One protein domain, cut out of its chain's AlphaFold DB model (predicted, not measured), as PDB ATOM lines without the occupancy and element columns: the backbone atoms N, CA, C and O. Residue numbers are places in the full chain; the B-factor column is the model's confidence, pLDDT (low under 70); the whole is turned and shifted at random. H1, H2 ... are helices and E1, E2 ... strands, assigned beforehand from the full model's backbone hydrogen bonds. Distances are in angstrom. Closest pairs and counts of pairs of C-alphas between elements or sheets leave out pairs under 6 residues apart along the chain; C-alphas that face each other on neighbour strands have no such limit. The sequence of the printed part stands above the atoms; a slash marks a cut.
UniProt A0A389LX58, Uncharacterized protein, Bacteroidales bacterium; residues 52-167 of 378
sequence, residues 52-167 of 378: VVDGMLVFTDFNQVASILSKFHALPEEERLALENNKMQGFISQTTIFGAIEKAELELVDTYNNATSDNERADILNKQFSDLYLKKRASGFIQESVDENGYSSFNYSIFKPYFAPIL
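Overview. This is residues 52 to 167 of the 378 residues of an uncharacterized protein of Bacteroidales bacterium (UniProt A0A389LX58). A long helix, H3, is the spine of a loose, elongated model: H4 folds back along its last residues, H5 packs on its middle, and the small hairpin of E2 and E3 runs off sideways. At the beginning of H3, residues 94 to 96 meet H6, which makes a corner with it at 75 degrees, and H1 packs on H6, with H2 and E1 close by. The 116 printed residues hold six named helices and three named strands, in the order E1 H1 H2 H3 H4 H5 E2 E3 H6, mostly helix; E2 and E3 are antiparallel. The radius of gyration of the C-alphas is 17.4 A and the spans are 56 by 33 by 26 A.

Along the chain. Start at E1, residues 56 to 59, with C-alpha 56 at (135.008, 86.561, 346.612). Then read H1, 62 to 74, 18.3 A, and H2, 77 to 86. Find C-alpha 94 at (128.429, 77.339, 346.286); from there H3 runs 30.1 A to residue 114. H4, 118 to 127, H5, 131 to 138, E2, 142 to 146, E3, 152 to 156, and H6, 161 to 166, follow.

Arrangement. H3 is the hub. Its residues 108 to 112 touch H4, a helical hairpin at a shallow tilt of 22 degrees; C-alphas 112 and 121 are closest, 5.5 A. H5 touches H3 at a steep tilt of 45 degrees, C-alphas 101 and 133 closest, 5.7 A. In the hairpin E2 and E3, N 143 and O 155 are 2.9 A apart. Every O i to N i+4 pair is within hydrogen-bond range in H1 to H5; H6 has 0 of 2, but 2 of 3 O i to N i+3 pairs.

Size, cuts and confidence. The C-alphas of Asp 61 and Ser 117, the farthest apart, are 57.0 A from each other. The printed part has no cut, no link is long, and no printed residue is under 70 in pLDDT.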
ATOM      1  N   VAL A  52     140.407  86.798 342.808       94.31
ATOM      2  CA  VAL A  52     139.896  86.518 344.155       94.31
ATOM      3  C   VAL A  52     140.382  87.592 345.112       94.31
ATOM      4  O   VAL A  52     141.585  87.845 345.192       94.31
ATOM      5  N   VAL A  53     139.456  88.213 345.837       91.94
ATOM      6  CA  VAL A  53     139.743  89.159 346.924       91.94
ATOM      7  C   VAL A  53     138.819  88.819 348.085       91.94
ATOM      8  O   VAL A  53     137.619  88.662 347.880       91.94
ATOM      9  N   ASP A  54     139.380  88.641 349.282       89.62
ATOM     10  CA  ASP A  54     138.635  88.302 350.505       89.62
ATOM     11  C   ASP A  54     137.657  87.120 350.337       89.62
ATOM     12  O   ASP A  54     136.547  87.104 350.866       89.62
ATOM     13  N   GLY A  55     138.070  86.111 349.562       92.00
ATOM     14  CA  GLY A  55     137.264  84.916 349.295       92.00
ATOM     15  C   GLY A  55     136.067  85.143 348.363       92.00
ATOM     16  O   GLY A  55     135.162  84.312 348.333       92.00
ATOM     17  N   MET A  56     136.031  86.248 347.615       95.44
ATOM     18  CA  MET A  56     135.008  86.561 346.612       95.44
ATOM     19  C   MET A  56     135.630  86.666 345.222       95.44
ATOM     20  O   MET A  56     136.758  87.145 345.079       95.44
ATOM     21  N   LEU A  57     134.874  86.285 344.192       96.31
ATOM     22  CA  LEU A  57     135.228  86.620 342.815       96.31
ATOM     23  C   LEU A  57     134.946  88.102 342.551       96.31
ATOM     24  O   LEU A  57     133.832  88.582 342.768       96.31
ATOM     25  N   VAL A  58     135.964  88.807 342.063       95.50
ATOM     26  CA  VAL A  58     135.909  90.213 341.662       95.50
ATOM     27  C   VAL A  58     136.023  90.300 340.148       95.50
ATOM     28  O   VAL A  58     137.065  89.979 339.560       95.50
ATOM     29  N   PHE A  59     134.935  90.750 339.537       94.12
ATOM     30  CA  PHE A  59     134.770  90.917 338.104       94.12
ATOM     31  C   PHE A  59     135.038  92.367 337.677       94.12
ATOM     32  O   PHE A  59     134.934  93.296 338.476       94.12
ATOM     33  N   THR A  60     135.369  92.589 336.408       91.00
ATOM     34  CA  THR A  60     135.545  93.926 335.822       91.00
ATOM     35  C   THR A  60     134.209  94.584 335.500       91.00
ATOM     36  O   THR A  60     134.048  95.786 335.699       91.00
ATOM     37  N   ASP A  61     133.254  93.795 335.010       84.69
ATOM     38  CA  ASP A  61     131.945  94.237 334.540       84.69
ATOM     39  C   ASP A  61     130.961  93.053 334.442       84.69
ATOM     40  O   ASP A  61     131.316  91.886 334.635       84.69
ATOM     41  N   PHE A  62     129.702  93.358 334.123       86.19
ATOM     42  CA  PHE A  62     128.645  92.360 333.959       86.19
ATOM     43  C   PHE A  62     128.853  91.414 332.765       86.19
ATOM     44  O   PHE A  62     128.359  90.288 332.802       86.19
ATOM     45  N   ASN A  63     129.596  91.815 331.726       86.44
ATOM     46  CA  ASN A  63     129.883  90.921 330.602       86.44
ATOM     47  C   ASN A  63     130.840  89.810 331.041       86.44
ATOM     48  O   ASN A  63     130.657  88.651 330.661       86.44
ATOM     49  N   GLN A  64     131.823  90.135 331.888       90.31
ATOM     50  CA  GLN A  64     132.701  89.128 332.479       90.31
ATOM     51  C   GLN A  64     131.916  88.168 333.386       90.31
ATOM     52  O   GLN A  64     132.125  86.960 333.301       90.31
ATOM     53  N   VAL A  65     130.967  88.674 334.187       89.56
ATOM     54  CA  VAL A  65     130.058  87.837 334.997       89.56
ATOM     55  C   VAL A  65     129.305  86.838 334.112       89.56
ATOM     56  O   VAL A  65     129.384  85.633 334.345       89.56
ATOM     57  N   ALA A  66     128.624  87.318 333.066       88.06
ATOM     58  CA  ALA A  66     127.849  86.471 332.158       88.06
ATOM     59  C   ALA A  66     128.719  85.430 331.429       88.06
ATOM     60  O   ALA A  66     128.319  84.272 331.284       88.06
ATOM     61  N   SER A  67     129.930  85.821 331.026       88.12
ATOM     62  CA  SER A  67     130.875  84.936 330.340       88.12
ATOM     63  C   SER A  67     131.388  83.827 331.258       88.12
ATOM     64  O   SER A  67     131.429  82.665 330.858       88.12
ATOM     65  N   ILE A  68     131.753  84.161 332.500       91.56
ATOM     66  CA  ILE A  68     132.243  83.183 333.480       91.56
ATOM     67  C   ILE A  68     131.120  82.261 333.950       91.56
ATOM     68  O   ILE A  68     131.352  81.061 334.064       91.56
ATOM     69  N   LEU A  69     129.901  82.774 334.149       92.62
ATOM     70  CA  LEU A  69     128.734  81.940 334.440       92.62
ATOM     71  C   LEU A  69     128.484  80.931 333.320       92.62
ATOM     72  O   LEU A  69     128.411  79.734 333.582       92.62
ATOM     73  N   SER A  70     128.427  81.395 332.070       89.12
ATOM     74  CA  SER A  70     128.244  80.519 330.906       89.12
ATOM     75  C   SER A  70     129.341  79.457 330.814       89.12
ATOM     76  O   SER A  70     129.044  78.277 330.643       89.12
ATOM     77  N   LYS A  71     130.604  79.857 331.018       90.75
ATOM     78  CA  LYS A  71     131.752  78.944 331.058       90.75
ATOM     79  C   LYS A  71     131.599  77.898 332.162       90.75
ATOM     80  O   LYS A  71     131.762  76.717 331.888       90.75
ATOM     81  N   PHE A  72     131.262  78.294 333.388       91.44
ATOM     82  CA  PHE A  72     131.091  77.352 334.494       91.44
ATOM     83  C   PHE A  72     129.941  76.367 334.282       91.44
ATOM     84  O   PHE A  72     130.108  75.195 334.600       91.44
ATOM     85  N   HIS A  73     128.816  76.810 333.717       89.19
ATOM     86  CA  HIS A  73     127.682  75.931 333.404       89.19
ATOM     87  C   HIS A  73     127.961  74.968 332.245       89.19
ATOM     88  O   HIS A  73     127.329  73.920 332.157       89.19
ATOM     89  N   ALA A  74     128.896  75.309 331.356       89.50
ATOM     90  CA  ALA A  74     129.288  74.459 330.235       89.50
ATOM     91  C   ALA A  74     130.401  73.452 330.580       89.50
ATOM     92  O   ALA A  74     130.578  72.475 329.851       89.50
ATOM     93  N   LEU A  75     131.174  73.693 331.644       90.94
ATOM     94  CA  LEU A  75     132.314  72.851 332.004       90.94
ATOM     95  C   LEU A  75     131.874  71.588 332.763       90.94
ATOM     96  O   LEU A  75     131.061  71.680 333.685       90.94
ATOM     97  N   PRO A  76     132.473  70.420 332.459       93.38
ATOM     98  CA  PRO A  76     132.386  69.250 333.323       93.38
ATOM     99  C   PRO A  76     132.900  69.553 334.736       93.38
ATOM    100  O   PRO A  76     133.766  70.413 334.923       93.38
ATOM    101  N   GLU A  77     132.411  68.811 335.731       91.19
ATOM    102  CA  GLU A  77     132.743  69.049 337.142       91.19
ATOM    103  C   GLU A  77     134.256  69.058 337.406       91.19
ATOM    104  O   GLU A  77     134.756  69.988 338.038       91.19
ATOM    105  N   GLU A  78     134.999  68.077 336.885       92.69
ATOM    106  CA  GLU A  78     136.452  67.986 337.080       92.69
ATOM    107  C   GLU A  78     137.191  69.220 336.538       92.69
ATOM    108  O   GLU A  78     138.083  69.763 337.195       92.69
ATOM    109  N   GLU A  79     136.791  69.714 335.364       92.94
ATOM    110  CA  GLU A  79     137.392  70.897 334.745       92.94
ATOM    111  C   GLU A  79     137.014  72.182 335.488       92.94
ATOM    112  O   GLU A  79     137.855  73.065 335.678       92.94
ATOM    113  N   ARG A  80     135.767  72.276 335.960       93.31
ATOM    114  CA  ARG A  80     135.287  73.380 336.797       93.31
ATOM    115  C   ARG A  80     136.065  73.446 338.115       93.31
ATOM    116  O   ARG A  80     136.553  74.516 338.478       93.31
ATOM    117  N   LEU A  81     136.250  72.311 338.793       92.81
ATOM    118  CA  LEU A  81     137.052  72.211 340.016       92.81
ATOM    119  C   LEU A  81     138.523  72.554 339.758       92.81
ATOM    120  O   LEU A  81     139.154  73.239 340.564       92.81
ATOM    121  N   ALA A  82     139.087  72.116 338.632       90.12
ATOM    122  CA  ALA A  82     140.445  72.486 338.250       90.12
ATOM    123  C   ALA A  82     140.577  73.998 337.997       90.12
ATOM    124  O   ALA A  82     141.604  74.585 338.338       90.12
ATOM    125  N   LEU A  83     139.555  74.638 337.425       89.69
ATOM    126  CA  LEU A  83     139.523  76.081 337.199       89.69
ATOM    127  C   LEU A  83     139.484  76.855 338.526       89.69
ATOM    128  O   LEU A  83     140.303  77.756 338.729       89.69
ATOM    129  N   GLU A  84     138.596  76.460 339.437       92.44
ATOM    130  CA  GLU A  84     138.480  77.015 340.790       92.44
ATOM    131  C   GLU A  84     139.792  76.899 341.581       92.44
ATOM    132  O   GLU A  84     140.333  77.895 342.070       92.44
ATOM    133  N   ASN A  85     140.365  75.695 341.623       88.50
ATOM    134  CA  ASN A  85     141.575  75.420 342.392       88.50
ATOM    135  C   ASN A  85     142.821  76.087 341.799       88.50
ATOM    136  O   ASN A  85     143.608  76.687 342.530       88.50
ATOM    137  N   ASN A  86     143.011  75.999 340.479       85.56
ATOM    138  CA  ASN A  86     144.288  76.368 339.864       85.56
ATOM    139  C   ASN A  86     144.317  77.799 339.324       85.56
ATOM    140  O   ASN A  86     145.359  78.449 339.393       85.56
ATOM    141  N   LYS A  87     143.209  78.300 338.761       84.56
ATOM    142  CA  LYS A  87     143.176  79.637 338.137       84.56
ATOM    143  C   LYS A  87     142.509  80.686 339.014       84.56
ATOM    144  O   LYS A  87     142.887  81.852 338.945       84.56
ATOM    145  N   MET A  88     141.581  80.279 339.875       88.25
ATOM    146  CA  MET A  88     140.890  81.173 340.805       88.25
ATOM    147  C   MET A  88     141.408  81.022 342.235       88.25
ATOM    148  O   MET A  88     140.639  81.120 343.176       88.25
ATOM    149  N   GLN A  89     142.713  80.795 342.413       87.94
ATOM    150  CA  GLN A  89     143.396  80.856 343.717       87.94
ATOM    151  C   GLN A  89     142.721  80.039 344.844       87.94
ATOM    152  O   GLN A  89     142.746  80.453 346.002       87.94
ATOM    153  N   GLY A  90     142.109  78.894 344.524       89.62
ATOM    154  CA  GLY A  90     141.401  78.077 345.513       89.62
ATOM    155  C   GLY A  90     140.039  78.635 345.934       89.62
ATOM    156  O   GLY A  90     139.585  78.358 347.042       89.62
ATOM    157  N   PHE A  91     139.395  79.442 345.087       95.31
ATOM    158  CA  PHE A  91     138.007  79.854 345.274       95.31
ATOM    159  C   PHE A  91     137.101  78.626 345.400       95.31
ATOM    160  O   PHE A  91     137.227  77.684 344.628       95.31
ATOM    161  N   ILE A  92     136.172  78.653 346.356       95.50
ATOM    162  CA  ILE A  92     135.201  77.579 346.570       95.50
ATOM    163  C   ILE A  92     133.812  78.155 346.318       95.50
ATOM    164  O   ILE A  92     133.307  78.945 347.122       95.50
ATOM    165  N   SER A  93     133.206  77.757 345.200       97.06
ATOM    166  CA  SER A  93     131.855  78.186 344.846       97.06
ATOM    167  C   SER A  93     130.784  77.471 345.667       97.06
ATOM    168  O   SER A  93     130.998  76.365 346.176       97.06
ATOM    169  N   GLN A  94     129.584  78.050 345.736       97.56
ATOM    170  CA  GLN A  94     128.429  77.339 346.286       97.56
ATOM    171  C   GLN A  94     128.147  76.043 345.519       97.56
ATOM    172  O   GLN A  94     127.781  75.055 346.146       97.56
ATOM    173  N   THR A  95     128.381  76.001 344.204       96.25
ATOM    174  CA  THR A  95     128.251  74.766 343.415       96.25
ATOM    175  C   THR A  95     129.203  73.669 343.885       96.25
ATOM    176  O   THR A  95     128.779  72.527 344.036       96.25
ATOM    177  N   THR A  96     130.457  73.999 344.208       96.56
ATOM    178  CA  THR A  96     131.396  73.030 344.803       96.56
ATOM    179  C   THR A  96     130.939  72.548 346.175       96.56
ATOM    180  O   THR A  96     131.016  71.357 346.468       96.56
ATOM    181  N   ILE A  97     130.432  73.451 347.018       97.12
ATOM    182  CA  ILE A  97     129.912  73.082 348.342       97.12
ATOM    183  C   ILE A  97     128.696  72.159 348.206       97.12
ATOM    184  O   ILE A  97     128.591  71.183 348.945       97.12
ATOM    185  N   PHE A  98     127.796  72.451 347.266       96.06
ATOM    186  CA  PHE A  98     126.591  71.664 347.026       96.06
ATOM    187  C   PHE A  98     126.917  70.272 346.479       96.06
ATOM    188  O   PHE A  98     126.448  69.290 347.044       96.06
ATOM    189  N   GLY A  99     127.814  70.163 345.494       95.69
ATOM    190  CA  GLY A  99     128.278  68.860 344.998       95.69
ATOM    191  C   GLY A  99     128.950  68.012 346.087       95.69
ATOM    192  O   GLY A  99     128.761  66.799 346.146       95.69
ATOM    193  N   ALA A 100     129.672  68.638 347.025       96.50
ATOM    194  CA  ALA A 100     130.229  67.928 348.179       96.50
ATOM    195  C   ALA A 100     129.145  67.392 349.135       96.50
ATOM    196  O   ALA A 100     129.325  66.318 349.708       96.50
ATOM    197  N   ILE A 101     128.030  68.116 349.305       96.06
ATOM    198  CA  ILE A 101     126.864  67.631 350.059       96.06
ATOM    199  C   ILE A 101     126.246  66.431 349.337       96.06
ATOM    200  O   ILE A 101     126.077  65.387 349.955       96.06
ATOM    201  N   GLU A 102     125.970  66.547 348.034       94.50
ATOM    202  CA  GLU A 102     125.387  65.458 347.235       94.50
ATOM    203  C   GLU A 102     126.242  64.192 347.297       94.50
ATOM    204  O   GLU A 102     125.730  63.102 347.548       94.50
ATOM    205  N   LYS A 103     127.563  64.337 347.153       95.69
ATOM    206  CA  LYS A 103     128.496  63.220 347.277       95.69
ATOM    207  C   LYS A 103     128.438  62.566 348.660       95.69
ATOM    208  O   LYS A 103     128.424  61.343 348.740       95.69
ATOM    209  N   ALA A 104     128.377  63.350 349.736       95.44
ATOM    210  CA  ALA A 104     128.288  62.815 351.095       95.44
ATOM    211  C   ALA A 104     126.968  62.057 351.348       95.44
ATOM    212  O   ALA A 104     126.965  61.051 352.056       95.44
ATOM    213  N   GLU A 105     125.857  62.505 350.755       93.31
ATOM    214  CA  GLU A 105     124.580  61.783 350.817       93.31
ATOM    215  C   GLU A 105     124.621  60.480 350.002       93.31
ATOM    216  O   GLU A 105     124.158  59.440 350.474       93.31
ATOM    217  N   LEU A 106     125.233  60.495 348.812       93.50
ATOM    218  CA  LEU A 106     125.436  59.285 348.007       93.50
ATOM    219  C   LEU A 106     126.328  58.265 348.726       93.50
ATOM    220  O   LEU A 106     126.007  57.079 348.751       93.50
ATOM    221  N   GLU A 107     127.395  58.718 349.388       94.19
ATOM    222  CA  GLU A 107     128.271  57.855 350.186       94.19
ATOM    223  C   GLU A 107     127.516  57.162 351.334       94.19
ATOM    224  O   GLU A 107     127.803  56.003 351.642       94.19
ATOM    225  N   LEU A 108     126.516  57.809 351.950       91.69
ATOM    226  CA  LEU A 108     125.659  57.157 352.948       91.69
ATOM    227  C   LEU A 108     124.806  56.042 352.339       91.69
ATOM    228  O   LEU A 108     124.699  54.964 352.931       91.69
ATOM    229  N   VAL A 109     124.234  56.277 351.157       91.12
ATOM    230  CA  VAL A 109     123.453  55.269 350.425       91.12
ATOM    231  C   VAL A 109     124.336  54.086 350.029       91.12
ATOM    232  O   VAL A 109     123.962  52.933 350.246       91.12
ATOM    233  N   ASP A 110     125.537  54.349 349.521       93.38
ATOM    234  CA  ASP A 110     126.499  53.307 349.167       93.38
ATOM    235  C   ASP A 110     126.954  52.520 350.399       93.38
ATOM    236  O   ASP A 110     127.046  51.292 350.353       93.38
ATOM    237  N   THR A 111     127.184  53.197 351.526       91.88
ATOM    238  CA  THR A 111     127.528  52.536 352.793       91.88
ATOM    239  C   THR A 111     126.389  51.623 353.251       91.88
ATOM    240  O   THR A 111     126.644  50.491 353.657       91.88
ATOM    241  N   TYR A 112     125.131  52.064 353.131       91.75
ATOM    242  CA  TYR A 112     123.961  51.243 353.452       91.75
ATOM    243  C   TYR A 112     123.859  50.002 352.555       91.75
ATOM    244  O   TYR A 112     123.664  48.887 353.045       91.75
ATOM    245  N   ASN A 113     124.030  50.178 351.242       92.38
ATOM    246  CA  ASN A 113     123.945  49.090 350.266       92.38
ATOM    247  C   ASN A 113     125.062  48.052 350.445       92.38
ATOM    248  O   ASN A 113     124.839  46.861 350.228       92.38
ATOM    249  N   ASN A 114     126.244  48.496 350.874       94.06
ATOM    250  CA  ASN A 114     127.405  47.640 351.112       94.06
ATOM    251  C   ASN A 114     127.470  47.069 352.541       94.06
ATOM    252  O   ASN A 114     128.336  46.236 352.820       94.06
ATOM    253  N   ALA A 115     126.577  47.484 353.443       94.06
ATOM    254  CA  ALA A 115     126.537  46.992 354.815       94.06
ATOM    255  C   ALA A 115     126.243  45.483 354.858       94.06
ATOM    256  O   ALA A 115     125.342  44.969 354.180       94.06
ATOM    257  N   THR A 116     127.007  44.771 355.687       94.25
ATOM    258  CA  THR A 116     127.014  43.301 355.739       94.25
ATOM    259  C   THR A 116     126.072  42.738 356.797       94.25
ATOM    260  O   THR A 116     125.716  41.560 356.740       94.25
ATOM    261  N   SER A 117     125.636  43.576 357.740       95.31
ATOM    262  CA  SER A 117     124.723  43.198 358.817       95.31
ATOM    263  C   SER A 117     123.541  44.155 358.951       95.31
ATOM    264  O   SER A 117     123.613  45.331 358.595       95.31
ATOM    265  N   ASP A 118     122.448  43.655 359.528       92.56
ATOM    266  CA  ASP A 118     121.256  44.470 359.787       92.56
ATOM    267  C   ASP A 118     121.501  45.541 360.860       92.56
ATOM    268  O   ASP A 118     120.885  46.602 360.809       92.56
ATOM    269  N   ASN A 119     122.442  45.312 361.784       93.00
ATOM    270  CA  ASN A 119     122.838  46.313 362.776       93.00
ATOM    271  C   ASN A 119     123.560  47.499 362.118       93.00
ATOM    272  O   ASN A 119     123.208  48.641 362.387       93.00
ATOM    273  N   GLU A 120     124.503  47.242 361.204       90.75
ATOM    274  CA  GLU A 120     125.177  48.304 360.437       90.75
ATOM    275  C   GLU A 120     124.172  49.117 359.610       90.75
ATOM    276  O   GLU A 120     124.212  50.346 359.599       90.75
ATOM    277  N   ARG A 121     123.219  48.439 358.956       90.94
ATOM    278  CA  ARG A 121     122.136  49.103 358.215       90.94
ATOM    279  C   ARG A 121     121.264  49.966 359.119       90.94
ATOM    280  O   ARG A 121     120.928  51.084 358.734       90.94
ATOM    281  N   ALA A 122     120.903  49.464 360.299       90.25
ATOM    282  CA  ALA A 122     120.112  50.208 361.273       90.25
ATOM    283  C   ALA A 122     120.848  51.465 361.761       90.25
ATOM    284  O   ALA A 122     120.241  52.532 361.831       90.25
ATOM    285  N   ASP A 123     122.153  51.372 362.025       88.94
ATOM    286  CA  ASP A 123     122.973  52.516 362.434       88.94
ATOM    287  C   ASP A 123     123.039  53.599 361.344       88.94
ATOM    288  O   ASP A 123     122.918  54.789 361.644       88.94
ATOM    289  N   ILE A 124     123.158  53.206 360.070       88.44
ATOM    290  CA  ILE A 124     123.172  54.146 358.936       88.44
ATOM    291  C   ILE A 124     121.794  54.790 358.738       88.44
ATOM    292  O   ILE A 124     121.705  56.010 358.595       88.44
ATOM    293  N   LEU A 125     120.711  54.004 358.801       85.81
ATOM    294  CA  LEU A 125     119.336  54.519 358.720       85.81
ATOM    295  C   LEU A 125     119.018  55.507 359.849       85.81
ATOM    296  O   LEU A 125     118.310  56.487 359.622       85.81
ATOM    297  N   ASN A 126     119.564  55.287 361.048       86.69
ATOM    298  CA  ASN A 126     119.408  56.205 362.175       86.69
ATOM    299  C   ASN A 126     120.098  57.556 361.939       86.69
ATOM    300  O   ASN A 126     119.663  58.559 362.506       86.69
ATOM    301  N   LYS A 127     121.153  57.606 361.114       82.94
ATOM    302  CA  LYS A 127     121.861  58.854 360.803       82.94
ATOM    303  C   LYS A 127     121.028  59.780 359.905       82.94
ATOM    304  O   LYS A 127     121.123  60.992 360.067       82.94
ATOM    305  N   GLN A 128     120.174  59.215 359.044       81.88
ATOM    306  CA  GLN A 128     119.274  59.870 358.072       81.88
ATOM    307  C   GLN A 128     119.944  60.787 357.029       81.88
ATOM    308  O   GLN A 128     119.606  60.677 355.859       81.88
ATOM    309  N   PHE A 129     120.884  61.645 357.430       90.12
ATOM    310  CA  PHE A 129     121.623  62.589 356.590       90.12
ATOM    311  C   PHE A 129     123.098  62.656 357.006       90.12
ATOM    312  O   PHE A 129     123.457  62.335 358.143       90.12
ATOM    313  N   SER A 130     123.977  63.114 356.118       93.06
ATOM    314  CA  SER A 130     125.393  63.297 356.446       93.06
ATOM    315  C   SER A 130     125.609  64.462 357.413       93.06
ATOM    316  O   SER A 130     124.842  65.427 357.474       93.06
ATOM    317  N   ASP A 131     126.723  64.427 358.148       94.50
ATOM    318  CA  ASP A 131     127.088  65.527 359.049       94.50
ATOM    319  C   ASP A 131     127.312  66.837 358.272       94.50
ATOM    320  O   ASP A 131     127.049  67.930 358.785       94.50
ATOM    321  N   LEU A 132     127.767  66.737 357.014       95.50
ATOM    322  CA  LEU A 132     127.947  67.882 356.124       95.50
ATOM    323  C   LEU A 132     126.601  68.509 355.749       95.50
ATOM    324  O   LEU A 132     126.460  69.730 355.858       95.50
ATOM    325  N   TYR A 133     125.615  67.687 355.379       95.19
ATOM    326  CA  TYR A 133     124.250  68.139 355.121       95.19
ATOM    327  C   TYR A 133     123.671  68.863 356.337       95.19
ATOM    328  O   TYR A 133     123.263  70.021 356.237       95.19
ATOM    329  N   LEU A 134     123.709  68.227 357.513       94.00
ATOM    330  CA  LEU A 134     123.146  68.788 358.745       94.00
ATOM    331  C   LEU A 134     123.793  70.132 359.104       94.00
ATOM    332  O   LEU A 134     123.098  71.088 359.460       94.00
ATOM    333  N   LYS A 135     125.118  70.240 358.949       96.31
ATOM    334  CA  LYS A 135     125.858  71.487 359.169       96.31
ATOM    335  C   LYS A 135     125.419  72.595 358.209       96.31
ATOM    336  O   LYS A 135     125.226  73.729 358.644       96.31
ATOM    337  N   LYS A 136     125.276  72.289 356.917       95.56
ATOM    338  CA  LYS A 136     124.948  73.275 355.870       95.56
ATOM    339  C   LYS A 136     123.472  73.676 355.882       95.56
ATOM    340  O   LYS A 136     123.140  74.833 355.632       95.56
ATOM    341  N   ARG A 137     122.585  72.770 356.286       93.56
ATOM    342  CA  ARG A 137     121.198  73.100 356.620       93.56
ATOM    343  C   ARG A 137     121.129  74.067 357.800       93.56
ATOM    344  O   ARG A 137     120.462  75.092 357.708       93.56
ATOM    345  N   ALA A 138     121.860  73.795 358.883       93.88
ATOM    346  CA  ALA A 138     121.867  74.659 360.067       93.88
ATOM    347  C   ALA A 138     122.413  76.072 359.790       93.88
ATOM    348  O   ALA A 138     122.000  77.023 360.450       93.88
ATOM    349  N   SER A 139     123.307  76.229 358.808       93.38
ATOM    350  CA  SER A 139     123.808  77.541 358.382       93.38
ATOM    351  C   SER A 139     122.885  78.275 357.404       93.38
ATOM    352  O   SER A 139     123.225  79.373 356.974       93.38
ATOM    353  N   GLY A 140     121.750  77.682 357.013       91.81
ATOM    354  CA  GLY A 140     120.838  78.258 356.025       91.81
ATOM    355  C   GLY A 140     121.377  78.232 354.594       91.81
ATOM    356  O   GLY A 140     120.904  79.001 353.766       91.81
ATOM    357  N   PHE A 141     122.364  77.381 354.288       93.88
ATOM    358  CA  PHE A 141     122.872  77.184 352.922       93.88
ATOM    359  C   PHE A 141     121.919  76.319 352.079       93.88
ATOM    360  O   PHE A 141     121.809  76.494 350.867       93.88
ATOM    361  N   ILE A 142     121.221  75.392 352.740       92.75
ATOM    362  CA  ILE A 142     120.276  74.454 352.132       92.75
ATOM    363  C   ILE A 142     118.847  74.874 352.476       92.75
ATOM    364  O   ILE A 142     118.549  75.168 353.635       92.75
ATOM    365  N   GLN A 143     117.961  74.839 351.484       88.94
ATOM    366  CA  GLN A 143     116.516  74.912 351.662       88.94
ATOM    367  C   GLN A 143     115.888  73.546 351.376       88.94
ATOM    368  O   GLN A 143     116.145  72.948 350.335       88.94
ATOM    369  N   GLU A 144     115.047  73.072 352.292       87.88
ATOM    370  CA  GLU A 144     114.260  71.849 352.120       87.88
ATOM    371  C   GLU A 144     112.870  72.180 351.575       87.88
ATOM    372  O   GLU A 144     112.248  73.172 351.967       87.88
ATOM    373  N   SER A 145     112.358  71.312 350.712       82.06
ATOM    374  CA  SER A 145     110.955  71.281 350.321       82.06
ATOM    375  C   SER A 145     110.430  69.861 350.465       82.06
ATOM    376  O   SER A 145     111.104  68.891 350.119       82.06
ATOM    377  N   VAL A 146     109.218  69.742 350.996       81.56
ATOM    378  CA  VAL A 146     108.500  68.472 351.079       81.56
ATOM    379  C   VAL A 146     107.355  68.555 350.089       81.56
ATOM    380  O   VAL A 146     106.574  69.509 350.130       81.56
ATOM    381  N   ASP A 147     107.300  67.605 349.165       80.56
ATOM    382  CA  ASP A 147     106.212  67.535 348.199       80.56
ATOM    383  C   ASP A 147     104.919  66.982 348.830       80.56
ATOM    384  O   ASP A 147     104.880  66.555 349.986       80.56
ATOM    385  N   GLU A 148     103.833  66.987 348.057       83.00
ATOM    386  CA  GLU A 148     102.512  66.516 348.503       83.00
ATOM    387  C   GLU A 148     102.493  65.028 348.901       83.00
ATOM    388  O   GLU A 148     101.605  64.596 349.636       83.00
ATOM    389  N   ASN A 149     103.475  64.248 348.445       82.62
ATOM    390  CA  ASN A 149     103.611  62.825 348.740       82.62
ATOM    391  C   ASN A 149     104.532  62.563 349.944       82.62
ATOM    392  O   ASN A 149     104.755  61.406 350.306       82.62
ATOM    393  N   GLY A 150     105.065  63.615 350.573       74.00
ATOM    394  CA  GLY A 150     105.985  63.509 351.700       74.00
ATOM    395  C   GLY A 150     107.440  63.253 351.302       74.00
ATOM    396  O   GLY A 150     108.255  62.984 352.187       74.00
ATOM    397  N   TYR A 151     107.799  63.337 350.016       75.69
ATOM    398  CA  TYR A 151     109.195  63.265 349.592       75.69
ATOM    399  C   TYR A 151     109.896  64.586 349.891       75.69
ATOM    400  O   TYR A 151     109.471  65.656 349.457       75.69
ATOM    401  N   SER A 152     110.999  64.496 350.633       77.62
ATOM    402  CA  SER A 152     111.875  65.630 350.896       77.62
ATOM    403  C   SER A 152     112.877  65.781 349.758       77.62
ATOM    404  O   SER A 152     113.562  64.827 349.394       77.62
ATOM    405  N   SER A 153     113.003  66.993 349.237       84.25
ATOM    406  CA  SER A 153     114.091  67.408 348.357       84.25
ATOM    407  C   SER A 153     114.799  68.613 348.963       84.25
ATOM    408  O   SER A 153     114.247  69.307 349.820       84.25
ATOM    409  N   PHE A 154     116.037  68.855 348.546       89.06
ATOM    410  CA  PHE A 154     116.804  69.992 349.026       89.06
ATOM    411  C   PHE A 154     117.469  70.733 347.869       89.06
ATOM    412  O   PHE A 154     117.824  70.144 346.851       89.06
ATOM    413  N   ASN A 155     117.600  72.048 348.016       91.25
ATOM    414  CA  ASN A 155     118.160  72.939 347.006       91.25
ATOM    415  C   ASN A 155     118.986  74.049 347.674       91.25
ATOM    416  O   ASN A 155     119.022  74.162 348.903       91.25
ATOM    417  N   TYR A 156     119.656  74.873 346.871       90.81
ATOM    418  CA  TYR A 156     120.275  76.104 347.346       90.81
ATOM    419  C   TYR A 156     119.233  76.993 348.030       90.81
ATOM    420  O   TYR A 156     118.110  77.121 347.545       90.81
ATOM    421  N   SER A 157     119.613  77.661 349.118       92.06
ATOM    422  CA  SER A 157     118.724  78.618 349.787       92.06
ATOM    423  C   SER A 157     118.586  79.957 349.067       92.06
ATOM    424  O   SER A 157     117.739  80.755 349.450       92.06
ATOM    425  N   ILE A 158     119.409  80.230 348.050       91.19
ATOM    426  CA  ILE A 158     119.410  81.496 347.313       91.19
ATOM    427  C   ILE A 158     118.307  81.564 346.246       91.19
ATOM    428  O   ILE A 158     118.065  80.600 345.525       91.19
ATOM    429  N   PHE A 159     117.705  82.743 346.048       84.50
ATOM    430  CA  PHE A 159     116.625  82.919 345.056       84.50
ATOM    431  C   PHE A 159     117.091  82.894 343.588       84.50
ATOM    432  O   PHE A 159     116.272  82.757 342.679       84.50
ATOM    433  N   LYS A 160     118.406  83.013 343.339       88.00
ATOM    434  CA  LYS A 160     119.030  82.899 342.008       88.00
ATOM    435  C   LYS A 160     120.072  81.766 341.966       88.00
ATOM    436  O   LYS A 160     121.264  82.057 341.839       88.00
ATOM    437  N   PRO A 161     119.665  80.481 341.999       90.00
ATOM    438  CA  PRO A 161     120.596  79.344 341.984       90.00
ATOM    439  C   PRO A 161     121.557  79.326 340.789       90.00
ATOM    440  O   PRO A 161     122.675  78.839 340.904       90.00
ATOM    441  N   TYR A 162     121.168  79.920 339.653       92.75
ATOM    442  CA  TYR A 162     122.034  80.065 338.475       92.75
ATOM    443  C   TYR A 162     123.372  80.765 338.780       92.75
ATOM    444  O   TYR A 162     124.359  80.510 338.095       92.75
ATOM    445  N   PHE A 163     123.426  81.615 339.810       95.88
ATOM    446  CA  PHE A 163     124.645  82.311 340.219       95.88
ATOM    447  C   PHE A 163     125.570  81.468 341.107       95.88
ATOM    448  O   PHE A 163     126.731  81.835 341.257       95.88
ATOM    449  N   ALA A 164     125.115  80.336 341.657       96.56
ATOM    450  CA  ALA A 164     125.885  79.505 342.588       96.56
ATOM    451  C   ALA A 164     127.354  79.228 342.181       96.56
ATOM    452  O   ALA A 164     128.206  79.248 343.076       96.56
ATOM    453  N   PRO A 165     127.710  79.058 340.886       95.94
ATOM    454  CA  PRO A 165     129.101  78.831 340.487       95.94
ATOM    455  C   PRO A 165     130.054  80.003 340.751       95.94
ATOM    456  O   PRO A 165     131.259  79.796 340.833       95.94
ATOM    457  N   ILE A 166     129.551  81.235 340.875       96.62
ATOM    458  CA  ILE A 166     130.390  82.427 341.103       96.62
ATOM    459  C   ILE A 166     130.273  83.003 342.514       96.62
ATOM    460  O   ILE A 166     130.953  83.976 342.839       96.62
ATOM    461  N   LEU A 167     129.402  82.431 343.342       97.88
ATOM    462  CA  LEU A 167     129.167  82.884 344.706       97.88
ATOM    463  C   LEU A 167     130.041  82.106 345.676       97.88
ATOM    464  O   LEU A 167     130.156  80.886 345.569       97.88
TER     465      LEU A 167